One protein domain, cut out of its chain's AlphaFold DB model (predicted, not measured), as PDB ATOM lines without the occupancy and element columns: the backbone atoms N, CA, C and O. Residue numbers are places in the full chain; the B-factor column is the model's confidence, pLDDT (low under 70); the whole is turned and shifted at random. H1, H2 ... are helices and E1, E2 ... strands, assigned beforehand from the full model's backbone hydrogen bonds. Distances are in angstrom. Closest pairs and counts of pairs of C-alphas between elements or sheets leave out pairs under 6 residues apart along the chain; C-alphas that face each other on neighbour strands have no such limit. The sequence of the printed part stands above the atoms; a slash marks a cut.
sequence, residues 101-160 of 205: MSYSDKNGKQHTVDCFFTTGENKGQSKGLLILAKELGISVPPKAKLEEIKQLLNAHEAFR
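This is residues 101 to 160 of the 205 residues of the protein "Hypothetical protein" of Adineta ricciae (UniProt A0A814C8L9). A small flat domain has a two-stranded hairpin, E1 and E2, along one side and two helices, H1 and H2, on the other, touching each other at a steep tilt, while an unnamed loop, residues 115 to 128, swings out beyond the end of E2, away from the hairpin's turn. The link after H1 runs away from the hairpin, H2 comes back toward it, and residues 156 to 160 go on in that direction. The printed part has 60 residues, with two named strands followed by two named helices, in the order E1, E2, H1, H2; the sheet, in the order E1 - E2, is antiparallel. The class is mixed, helices and strands, although under half of the residues, 26 of 60, are in named elements. The whole is only just compact, close to loose, with a radius of gyration of the C-alphas of 12.3 A, and its C-alphas span 34 by 29 by 15 A.

The printed part begins with strand E1, residues 101 to 104, with C-alpha 101 at (-19.655, 15.797, -52.862) and 10.5 A from its first to its last C-alpha. Strand E2, residues 110 to 114, follows and measures 13.6 A from first to last C-alpha. Helix H1, residues 129 to 135, begins with C-alpha 129 at (-20.789, 13.088, -39.925) and is 9.9 A long from first to last C-alpha. Helix H2, residues 146 to 155, is the longest helix by residues, at 14.4 A from first to last C-alpha, and ends with C-alpha 155 at (-17.179, 25.908, -42.436). After it, residues 157 to 159 form a short run of helix without a name.

E1 and E2 form a hairpin, two antiparallel neighbour strands joined by a tight link. The angle between their N-to-C directions is 162 degrees. C-alphas 102 and 112 face each other at 4.4 A, as do C-alphas 104 and 110, also at 4.4 A. Across the pair, N 101 and O 113 are 2.8 A apart and N 111 and O 103 are 2.8 A apart, both within hydrogen-bond range. Between E2 and H1 there is one pair of C-alphas within 8 A, those of Val 113 and Glu 135, at 7.8 A. H1 and H2 touch, with 5 pairs of C-alphas within 8 A; the closest C-alphas are those of Ala 133 and Leu 153, 6.7 A apart. They run the same way at a steep tilt of 43 degrees. E1 is apart from H1. H2 is apart from both E1 and E2, with no C-alpha within 8 A of either strand. In H1 and H2 every O i to N i+4 pair is within hydrogen-bond range.

The two C-alphas farthest apart are those of Asn 107, in the link of the hairpin, and Glu 121, in the stretch between E2 and H1; they are 34.7 A apart. The C-alphas of Met 101 and Arg 160, the first and last printed residues, are 10.7 A apart. The link from E2 to H1, 14 residues, is long; its residues 115 to 128 hold no named element, and their C-alphas lie 8 to 20 A from the mean of the C-alphas. The link from H1 to H2, 10 residues, is short. The printed part runs from residue 101 to residue 160 of a chain of 205 residues and has no cut. The mean pLDDT of the printed part is 83.7, and no printed residue is under 70; E1 has a mean pLDDT of 77 and H1 one of 87.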
ATOM      1  N   MET A 101     -19.975  14.371 -52.940       75.81
ATOM      2  CA  MET A 101     -19.655  15.797 -52.862       75.81
ATOM      3  C   MET A 101     -18.344  16.062 -53.599       75.81
ATOM      4  O   MET A 101     -17.345  15.401 -53.330       75.81
ATOM      5  N   SER A 102     -18.325  17.055 -54.486       76.19
ATOM      6  CA  SER A 102     -17.101  17.512 -55.154       76.19
ATOM      7  C   SER A 102     -16.797  18.952 -54.762       76.19
ATOM      8  O   SER A 102     -17.699  19.792 -54.773       76.19
ATOM      9  N   TYR A 103     -15.540  19.248 -54.443       77.88
ATOM     10  CA  TYR A 103     -15.088  20.590 -54.085       77.88
ATOM     11  C   TYR A 103     -13.662  20.845 -54.563       77.88
ATOM     12  O   TYR A 103     -12.883  19.916 -54.747       77.88
ATOM     13  N   SER A 104     -13.318  22.114 -54.757       76.31
ATOM     14  CA  SER A 104     -11.952  22.528 -55.076       76.31
ATOM     15  C   SER A 104     -11.299  23.088 -53.822       76.31
ATOM     16  O   SER A 104     -11.918  23.911 -53.147       76.31
ATOM     17  N   ASP A 105     -10.080  22.650 -53.514       79.75
ATOM     18  CA  ASP A 105      -9.312  23.223 -52.409       79.75
ATOM     19  C   ASP A 105      -8.758  24.617 -52.757       79.75
ATOM     20  O   ASP A 105      -8.877  25.112 -53.884       79.75
ATOM     21  N   LYS A 106      -8.093  25.251 -51.788       78.25
ATOM     22  CA  LYS A 106      -7.423  26.554 -51.951       78.25
ATOM     23  C   LYS A 106      -6.379  26.598 -53.075       78.25
ATOM     24  O   LYS A 106      -6.053  27.686 -53.538       78.25
ATOM     25  N   ASN A 107      -5.867  25.447 -53.507       79.19
ATOM     26  CA  ASN A 107      -4.896  25.322 -54.592       79.19
ATOM     27  C   ASN A 107      -5.574  25.005 -55.940       79.19
ATOM     28  O   ASN A 107      -4.889  24.770 -56.933       79.19
ATOM     29  N   GLY A 108      -6.910  24.979 -55.983       73.31
ATOM     30  CA  GLY A 108      -7.693  24.661 -57.174       73.31
ATOM     31  C   GLY A 108      -7.735  23.169 -57.514       73.31
ATOM     32  O   GLY A 108      -8.246  22.807 -58.574       73.31
ATOM     33  N   LYS A 109      -7.228  22.287 -56.644       80.62
ATOM     34  CA  LYS A 109      -7.290  20.842 -56.869       80.62
ATOM     35  C   LYS A 109      -8.703  20.347 -56.579       80.62
ATOM     36  O   LYS A 109      -9.266  20.647 -55.528       80.62
ATOM     37  N   GLN A 110      -9.265  19.584 -57.513       77.69
ATOM     38  CA  GLN A 110     -10.569  18.952 -57.334       77.69
ATOM     39  C   GLN A 110     -10.455  17.750 -56.399       77.69
ATOM     40  O   GLN A 110      -9.597  16.885 -56.577       77.69
ATOM     41  N   HIS A 111     -11.357  17.699 -55.432       82.69
ATOM     42  CA  HIS A 111     -11.533  16.606 -54.492       82.69
ATOM     43  C   HIS A 111     -12.965  16.118 -54.564       82.69
ATOM     44  O   HIS A 111     -13.903  16.892 -54.772       82.69
ATOM     45  N   THR A 112     -13.121  14.825 -54.340       83.06
ATOM     46  CA  THR A 112     -14.405  14.152 -54.407       83.06
ATOM     47  C   THR A 112     -14.532  13.236 -53.201       83.06
ATOM     48  O   THR A 112     -13.599  12.500 -52.886       83.06
ATOM     49  N   VAL A 113     -15.666  13.308 -52.506       84.56
ATOM     50  CA  VAL A 113     -15.946  12.544 -51.287       84.56
ATOM     51  C   VAL A 113     -17.298  11.870 -51.425       84.56
ATOM     52  O   VAL A 113     -18.317  12.535 -51.603       84.56
ATOM     53  N   ASP A 114     -17.310  10.546 -51.317       85.62
ATOM     54  CA  ASP A 114     -18.543   9.764 -51.328       85.62
ATOM     55  C   ASP A 114     -19.269   9.893 -49.989       85.62
ATOM     56  O   ASP A 114     -18.675   9.700 -48.925       85.62
ATOM     57  N   CYS A 115     -20.573  10.152 -50.032       83.06
ATOM     58  CA  CYS A 115     -21.435  10.204 -48.852       83.06
ATOM     59  C   CYS A 115     -21.825   8.810 -48.338       83.06
ATOM     60  O   CYS A 115     -22.420   8.697 -47.267       83.06
ATOM     61  N   PHE A 116     -21.500   7.754 -49.084       84.56
ATOM     62  CA  PHE A 116     -21.806   6.359 -48.770       84.56
ATOM     63  C   PHE A 116     -20.532   5.520 -48.752       84.56
ATOM     64  O   PHE A 116     -19.540   5.851 -49.402       84.56
ATOM     65  N   PHE A 117     -20.543   4.413 -48.013       83.50
ATOM     66  CA  PHE A 117     -19.447   3.451 -48.090       83.50
ATOM     67  C   PHE A 117     -19.483   2.731 -49.442       83.50
ATOM     68  O   PHE A 117     -20.471   2.080 -49.787       83.50
ATOM     69  N   THR A 118     -18.395   2.832 -50.201       84.69
ATOM     70  CA  THR A 118     -18.236   2.165 -51.503       84.69
ATOM     71  C   THR A 118     -17.734   0.724 -51.360       84.69
ATOM     72  O   THR A 118     -18.012  -0.124 -52.214       84.69
ATOM     73  N   THR A 119     -17.054   0.419 -50.252       84.88
ATOM     74  CA  THR A 119     -16.449  -0.882 -49.936       84.88
ATOM     75  C   THR A 119     -16.679  -1.272 -48.466       84.88
ATOM     76  O   THR A 119     -17.068  -0.439 -47.645       84.88
ATOM     77  N   GLY A 120     -16.453  -2.548 -48.133       88.56
ATOM     78  CA  GLY A 120     -16.585  -3.090 -46.771       88.56
ATOM     79  C   GLY A 120     -17.997  -3.558 -46.392       88.56
ATOM     80  O   GLY A 120     -18.907  -3.574 -47.219       88.56
ATOM     81  N   GLU A 121     -18.172  -3.944 -45.123       85.50
ATOM     82  CA  GLU A 121     -19.430  -4.499 -44.582       85.50
ATOM     83  C   GLU A 121     -20.596  -3.500 -44.612       85.50
ATOM     84  O   GLU A 121     -21.749  -3.886 -44.773       85.50
ATOM     85  N   ASN A 122     -20.292  -2.200 -44.537       85.06
ATOM     86  CA  ASN A 122     -21.289  -1.127 -44.547       85.06
ATOM     87  C   ASN A 122     -21.594  -0.591 -45.956       85.06
ATOM     88  O   ASN A 122     -22.165   0.495 -46.083       85.06
ATOM     89  N   LYS A 123     -21.201  -1.304 -47.022       87.25
ATOM     90  CA  LYS A 123     -21.390  -0.855 -48.410       87.25
ATOM     91  C   LYS A 123     -22.844  -0.448 -48.677       87.25
ATOM     92  O   LYS A 123     -23.776  -1.192 -48.386       87.25
ATOM     93  N   GLY A 124     -23.034   0.738 -49.256       77.94
ATOM     94  CA  GLY A 124     -24.357   1.294 -49.563       77.94
ATOM     95  C   GLY A 124     -25.063   1.980 -48.385       77.94
ATOM     96  O   GLY A 124     -26.121   2.573 -48.585       77.94
ATOM     97  N   GLN A 125     -24.485   1.966 -47.179       78.88
ATOM     98  CA  GLN A 125     -24.965   2.777 -46.059       78.88
ATOM     99  C   GLN A 125     -24.363   4.187 -46.093       78.88
ATOM    100  O   GLN A 125     -23.234   4.390 -46.548       78.88
ATOM    101  N   SER A 126     -25.122   5.175 -45.613       79.50
ATOM    102  CA  SER A 126     -24.660   6.563 -45.525       79.50
ATOM    103  C   SER A 126     -23.577   6.706 -44.460       79.50
ATOM    104  O   SER A 126     -23.747   6.234 -43.333       79.50
ATOM    105  N   LYS A 127     -22.499   7.420 -44.778       82.81
ATOM    106  CA  LYS A 127     -21.463   7.777 -43.810       82.81
ATOM    107  C   LYS A 127     -22.027   8.752 -42.777       82.81
ATOM    108  O   LYS A 127     -22.711   9.719 -43.107       82.81
ATOM    109  N   GLY A 128     -21.708   8.512 -41.507       84.75
ATOM    110  CA  GLY A 128     -21.987   9.465 -40.435       84.75
ATOM    111  C   GLY A 128     -21.090  10.706 -40.527       84.75
ATOM    112  O   GLY A 128     -19.998  10.660 -41.095       84.75
ATOM    113  N   LEU A 129     -21.513  11.806 -39.898       84.62
ATOM    114  CA  LEU A 129     -20.789  13.088 -39.925       84.62
ATOM    115  C   LEU A 129     -19.340  12.987 -39.416       84.62
ATOM    116  O   LEU A 129     -18.464  13.666 -39.936       84.62
ATOM    117  N   LEU A 130     -19.072  12.117 -38.436       84.69
ATOM    118  CA  LEU A 130     -17.719  11.891 -37.908       84.69
ATOM    119  C   LEU A 130     -16.777  11.263 -38.941       84.69
ATOM    120  O   LEU A 130     -15.603  11.620 -39.005       84.69
ATOM    121  N   ILE A 131     -17.290  10.338 -39.751       87.38
ATOM    122  CA  ILE A 131     -16.505   9.655 -40.784       87.38
ATOM    123  C   ILE A 131     -16.191  10.641 -41.904       87.38
ATOM    124  O   ILE A 131     -15.038  10.749 -42.306       87.38
ATOM    125  N   LEU A 132     -17.185  11.434 -42.316       86.69
ATOM    126  CA  LEU A 132     -16.986  12.518 -43.277       86.69
ATOM    127  C   LEU A 132     -15.965  13.545 -42.773       86.69
ATOM    128  O   LEU A 132     -15.066  13.922 -43.515       86.69
ATOM    129  N   ALA A 133     -16.050  13.966 -41.507       87.38
ATOM    130  CA  ALA A 133     -15.080  14.891 -40.924       87.38
ATOM    131  C   ALA A 133     -13.652  14.324 -40.958       87.38
ATOM    132  O   ALA A 133     -12.719  15.033 -41.328       87.38
ATOM    133  N   LYS A 134     -13.490  13.034 -40.639       88.88
ATOM    134  CA  LYS A 134     -12.195  12.348 -40.683       88.88
ATOM    135  C   LYS A 134     -11.635  12.248 -42.106       88.88
ATOM    136  O   LYS A 134     -10.452  12.508 -42.297       88.88
ATOM    137  N   GLU A 135     -12.464  11.905 -43.092       89.19
ATOM    138  CA  GLU A 135     -12.062  11.853 -44.510       89.19
ATOM    139  C   GLU A 135     -11.667  13.230 -45.057       89.19
ATOM    140  O   GLU A 135     -10.755  13.334 -45.871       89.19
ATOM    141  N   LEU A 136     -12.300  14.292 -44.559       87.81
ATOM    142  CA  LEU A 136     -11.964  15.678 -44.889       87.81
ATOM    143  C   LEU A 136     -10.766  16.224 -44.093       87.81
ATOM    144  O   LEU A 136     -10.415  17.391 -44.243       87.81
ATOM    145  N   GLY A 137     -10.144  15.417 -43.225       89.25
ATOM    146  CA  GLY A 137      -9.014  15.844 -42.396       89.25
ATOM    147  C   GLY A 137      -9.380  16.865 -41.311       89.25
ATOM    148  O   GLY A 137      -8.505  17.555 -40.789       89.25
ATOM    149  N   ILE A 138     -10.661  16.978 -40.954       90.44
ATOM    150  CA  ILE A 138     -11.144  17.877 -39.904       90.44
ATOM    151  C   ILE A 138     -10.947  17.193 -38.550       90.44
ATOM    152  O   ILE A 138     -11.518  16.135 -38.279       90.44
ATOM    153  N   SER A 139     -10.159  17.814 -37.674       91.00
ATOM    154  CA  SER A 139      -9.978  17.330 -36.303       91.00
ATOM    155  C   SER A 139     -11.234  17.612 -35.477       91.00
ATOM    156  O   SER A 139     -11.566  18.769 -35.211       91.00
ATOM    157  N   VAL A 140     -11.952  16.554 -35.091       90.44
ATOM    158  CA  VAL A 140     -13.164  16.652 -34.269       90.44
ATOM    159  C   VAL A 140     -12.820  16.338 -32.810       90.44
ATOM    160  O   VAL A 140     -12.249  15.279 -32.540       90.44
ATOM    161  N   PRO A 141     -13.184  17.205 -31.847       90.06
ATOM    162  CA  PRO A 141     -12.991  16.921 -30.429       90.06
ATOM    163  C   PRO A 141     -13.719  15.632 -30.000       90.06
ATOM    164  O   PRO A 141     -14.868  15.423 -30.389       90.06
ATOM    165  N   PRO A 142     -13.129  14.794 -29.128       85.12
ATOM    166  CA  PRO A 142     -13.713  13.504 -28.733       85.12
ATOM    167  C   PRO A 142     -15.052  13.616 -27.980       85.12
ATOM    168  O   PRO A 142     -15.761  12.624 -27.845       85.12
ATOM    169  N   LYS A 143     -15.411  14.810 -27.490       90.12
ATOM    170  CA  LYS A 143     -16.690  15.108 -26.820       90.12
ATOM    171  C   LYS A 143     -17.535  16.143 -27.578       90.12
ATOM    172  O   LYS A 143     -18.392  16.781 -26.971       90.12
ATOM    173  N   ALA A 144     -17.271  16.337 -28.871       87.75
ATOM    174  CA  ALA A 144     -17.981  17.328 -29.666       87.75
ATOM    175  C   ALA A 144     -19.474  16.999 -29.766       87.75
ATOM    176  O   ALA A 144     -19.864  15.858 -30.033       87.75
ATOM    177  N   LYS A 145     -20.320  18.011 -29.577       91.00
ATOM    178  CA  LYS A 145     -21.770  17.869 -29.773       91.00
ATOM    179  C   LYS A 145     -22.103  17.837 -31.265       91.00
ATOM    180  O   LYS A 145     -21.374  18.373 -32.095       91.00
ATOM    181  N   LEU A 146     -23.262  17.270 -31.611       83.06
ATOM    182  CA  LEU A 146     -23.730  17.186 -33.001       83.06
ATOM    183  C   LEU A 146     -23.730  18.551 -33.716       83.06
ATOM    184  O   LEU A 146     -23.321  18.636 -34.871       83.06
ATOM    185  N   GLU A 147     -24.159  19.614 -33.034       85.25
ATOM    186  CA  GLU A 147     -24.179  20.969 -33.600       85.25
ATOM    187  C   GLU A 147     -22.774  21.531 -33.858       85.25
ATOM    188  O   GLU A 147     -22.558  22.185 -34.873       85.25
ATOM    189  N   GLU A 148     -21.792  21.213 -33.012       87.69
ATOM    190  CA  GLU A 148     -20.396  21.621 -33.219       87.69
ATOM    191  C   GLU A 148     -19.805  20.923 -34.450       87.69
ATOM    192  O   GLU A 148     -19.161  21.557 -35.282       87.69
ATOM    193  N   ILE A 149     -20.099  19.630 -34.626       86.00
ATOM    194  CA  ILE A 149     -19.678  18.867 -35.810       86.00
ATOM    195  C   ILE A 149     -20.310  19.456 -37.078       86.00
ATOM    196  O   ILE A 149     -19.620  19.642 -38.079       86.00
ATOM    197  N   LYS A 150     -21.605  19.802 -37.042       83.62
ATOM    198  CA  LYS A 150     -22.279  20.473 -38.166       83.62
ATOM    199  C   LYS A 150     -21.643  21.822 -38.488       83.62
ATOM    200  O   LYS A 150     -21.478  22.135 -39.661       83.62
ATOM    201  N   GLN A 151     -21.285  22.614 -37.479       86.12
ATOM    202  CA  GLN A 151     -20.625  23.906 -37.679       86.12
ATOM    203  C   GLN A 151     -19.235  23.745 -38.310       86.12
ATOM    204  O   GLN A 151     -18.927  24.448 -39.271       86.12
ATOM    205  N   LEU A 152     -18.434  22.788 -37.829       88.06
ATOM    206  CA  LEU A 152     -17.120  22.475 -38.399       88.06
ATOM    207  C   LEU A 152     -17.226  22.035 -39.862       88.06
ATOM    208  O   LEU A 152     -16.486  22.528 -40.712       88.06
ATOM    209  N   LEU A 153     -18.179  21.149 -40.168       84.50
ATOM    210  CA  LEU A 153     -18.427  20.706 -41.537       84.50
ATOM    211  C   LEU A 153     -18.922  21.862 -42.412       84.50
ATOM    212  O   LEU A 153     -18.346  22.086 -43.466       84.50
ATOM    213  N   ASN A 154     -19.893  22.662 -41.961       83.00
ATOM    214  CA  ASN A 154     -20.403  23.821 -42.710       83.00
ATOM    215  C   ASN A 154     -19.324  24.869 -43.031       83.00
ATOM    216  O   ASN A 154     -19.425  25.566 -44.042       83.00
ATOM    217  N   ALA A 155     -18.302  25.009 -42.182       85.00
ATOM    218  CA  ALA A 155     -17.179  25.908 -42.436       85.00
ATOM    219  C   ALA A 155     -16.235  25.385 -43.537       85.00
ATOM    220  O   ALA A 155     -15.577  26.187 -44.217       85.00
ATOM    221  N   HIS A 156     -16.181  24.061 -43.718       84.88
ATOM    222  CA  HIS A 156     -15.332  23.383 -44.690       84.88
ATOM    223  C   HIS A 156     -15.800  23.639 -46.128       84.88
ATOM    224  O   HIS A 156     -16.994  23.680 -46.422       84.88
ATOM    225  N   GLU A 157     -14.849  23.775 -47.054       80.19
ATOM    226  CA  GLU A 157     -15.112  24.110 -48.463       80.19
ATOM    227  C   GLU A 157     -16.035  23.094 -49.152       80.19
ATOM    228  O   GLU A 157     -16.890  23.493 -49.937       80.19
ATOM    229  N   ALA A 158     -15.948  21.819 -48.760       75.38
ATOM    230  CA  ALA A 158     -16.835  20.747 -49.222       75.38
ATOM    231  C   ALA A 158     -18.333  20.977 -48.946       75.38
ATOM    232  O   ALA A 158     -19.166  20.507 -49.713       75.38
ATOM    233  N   PHE A 159     -18.681  21.698 -47.874       74.69
ATOM    234  CA  PHE A 159     -20.074  21.998 -47.509       74.69
ATOM    235  C   PHE A 159     -20.446  23.457 -47.759       74.69
ATOM    236  O   PHE A 159     -21.595  23.855 -47.542       74.69
ATOM    237  N   ARG A 160     -19.500  24.279 -48.229       70.44
ATOM    238  CA  ARG A 160     -19.840  25.625 -48.672       70.44
ATOM    239  C   ARG A 160     -20.779  25.502 -49.854       70.44
ATOM    240  O   ARG A 160     -20.520  24.779 -50.810       70.44
TER     241      ARG A 160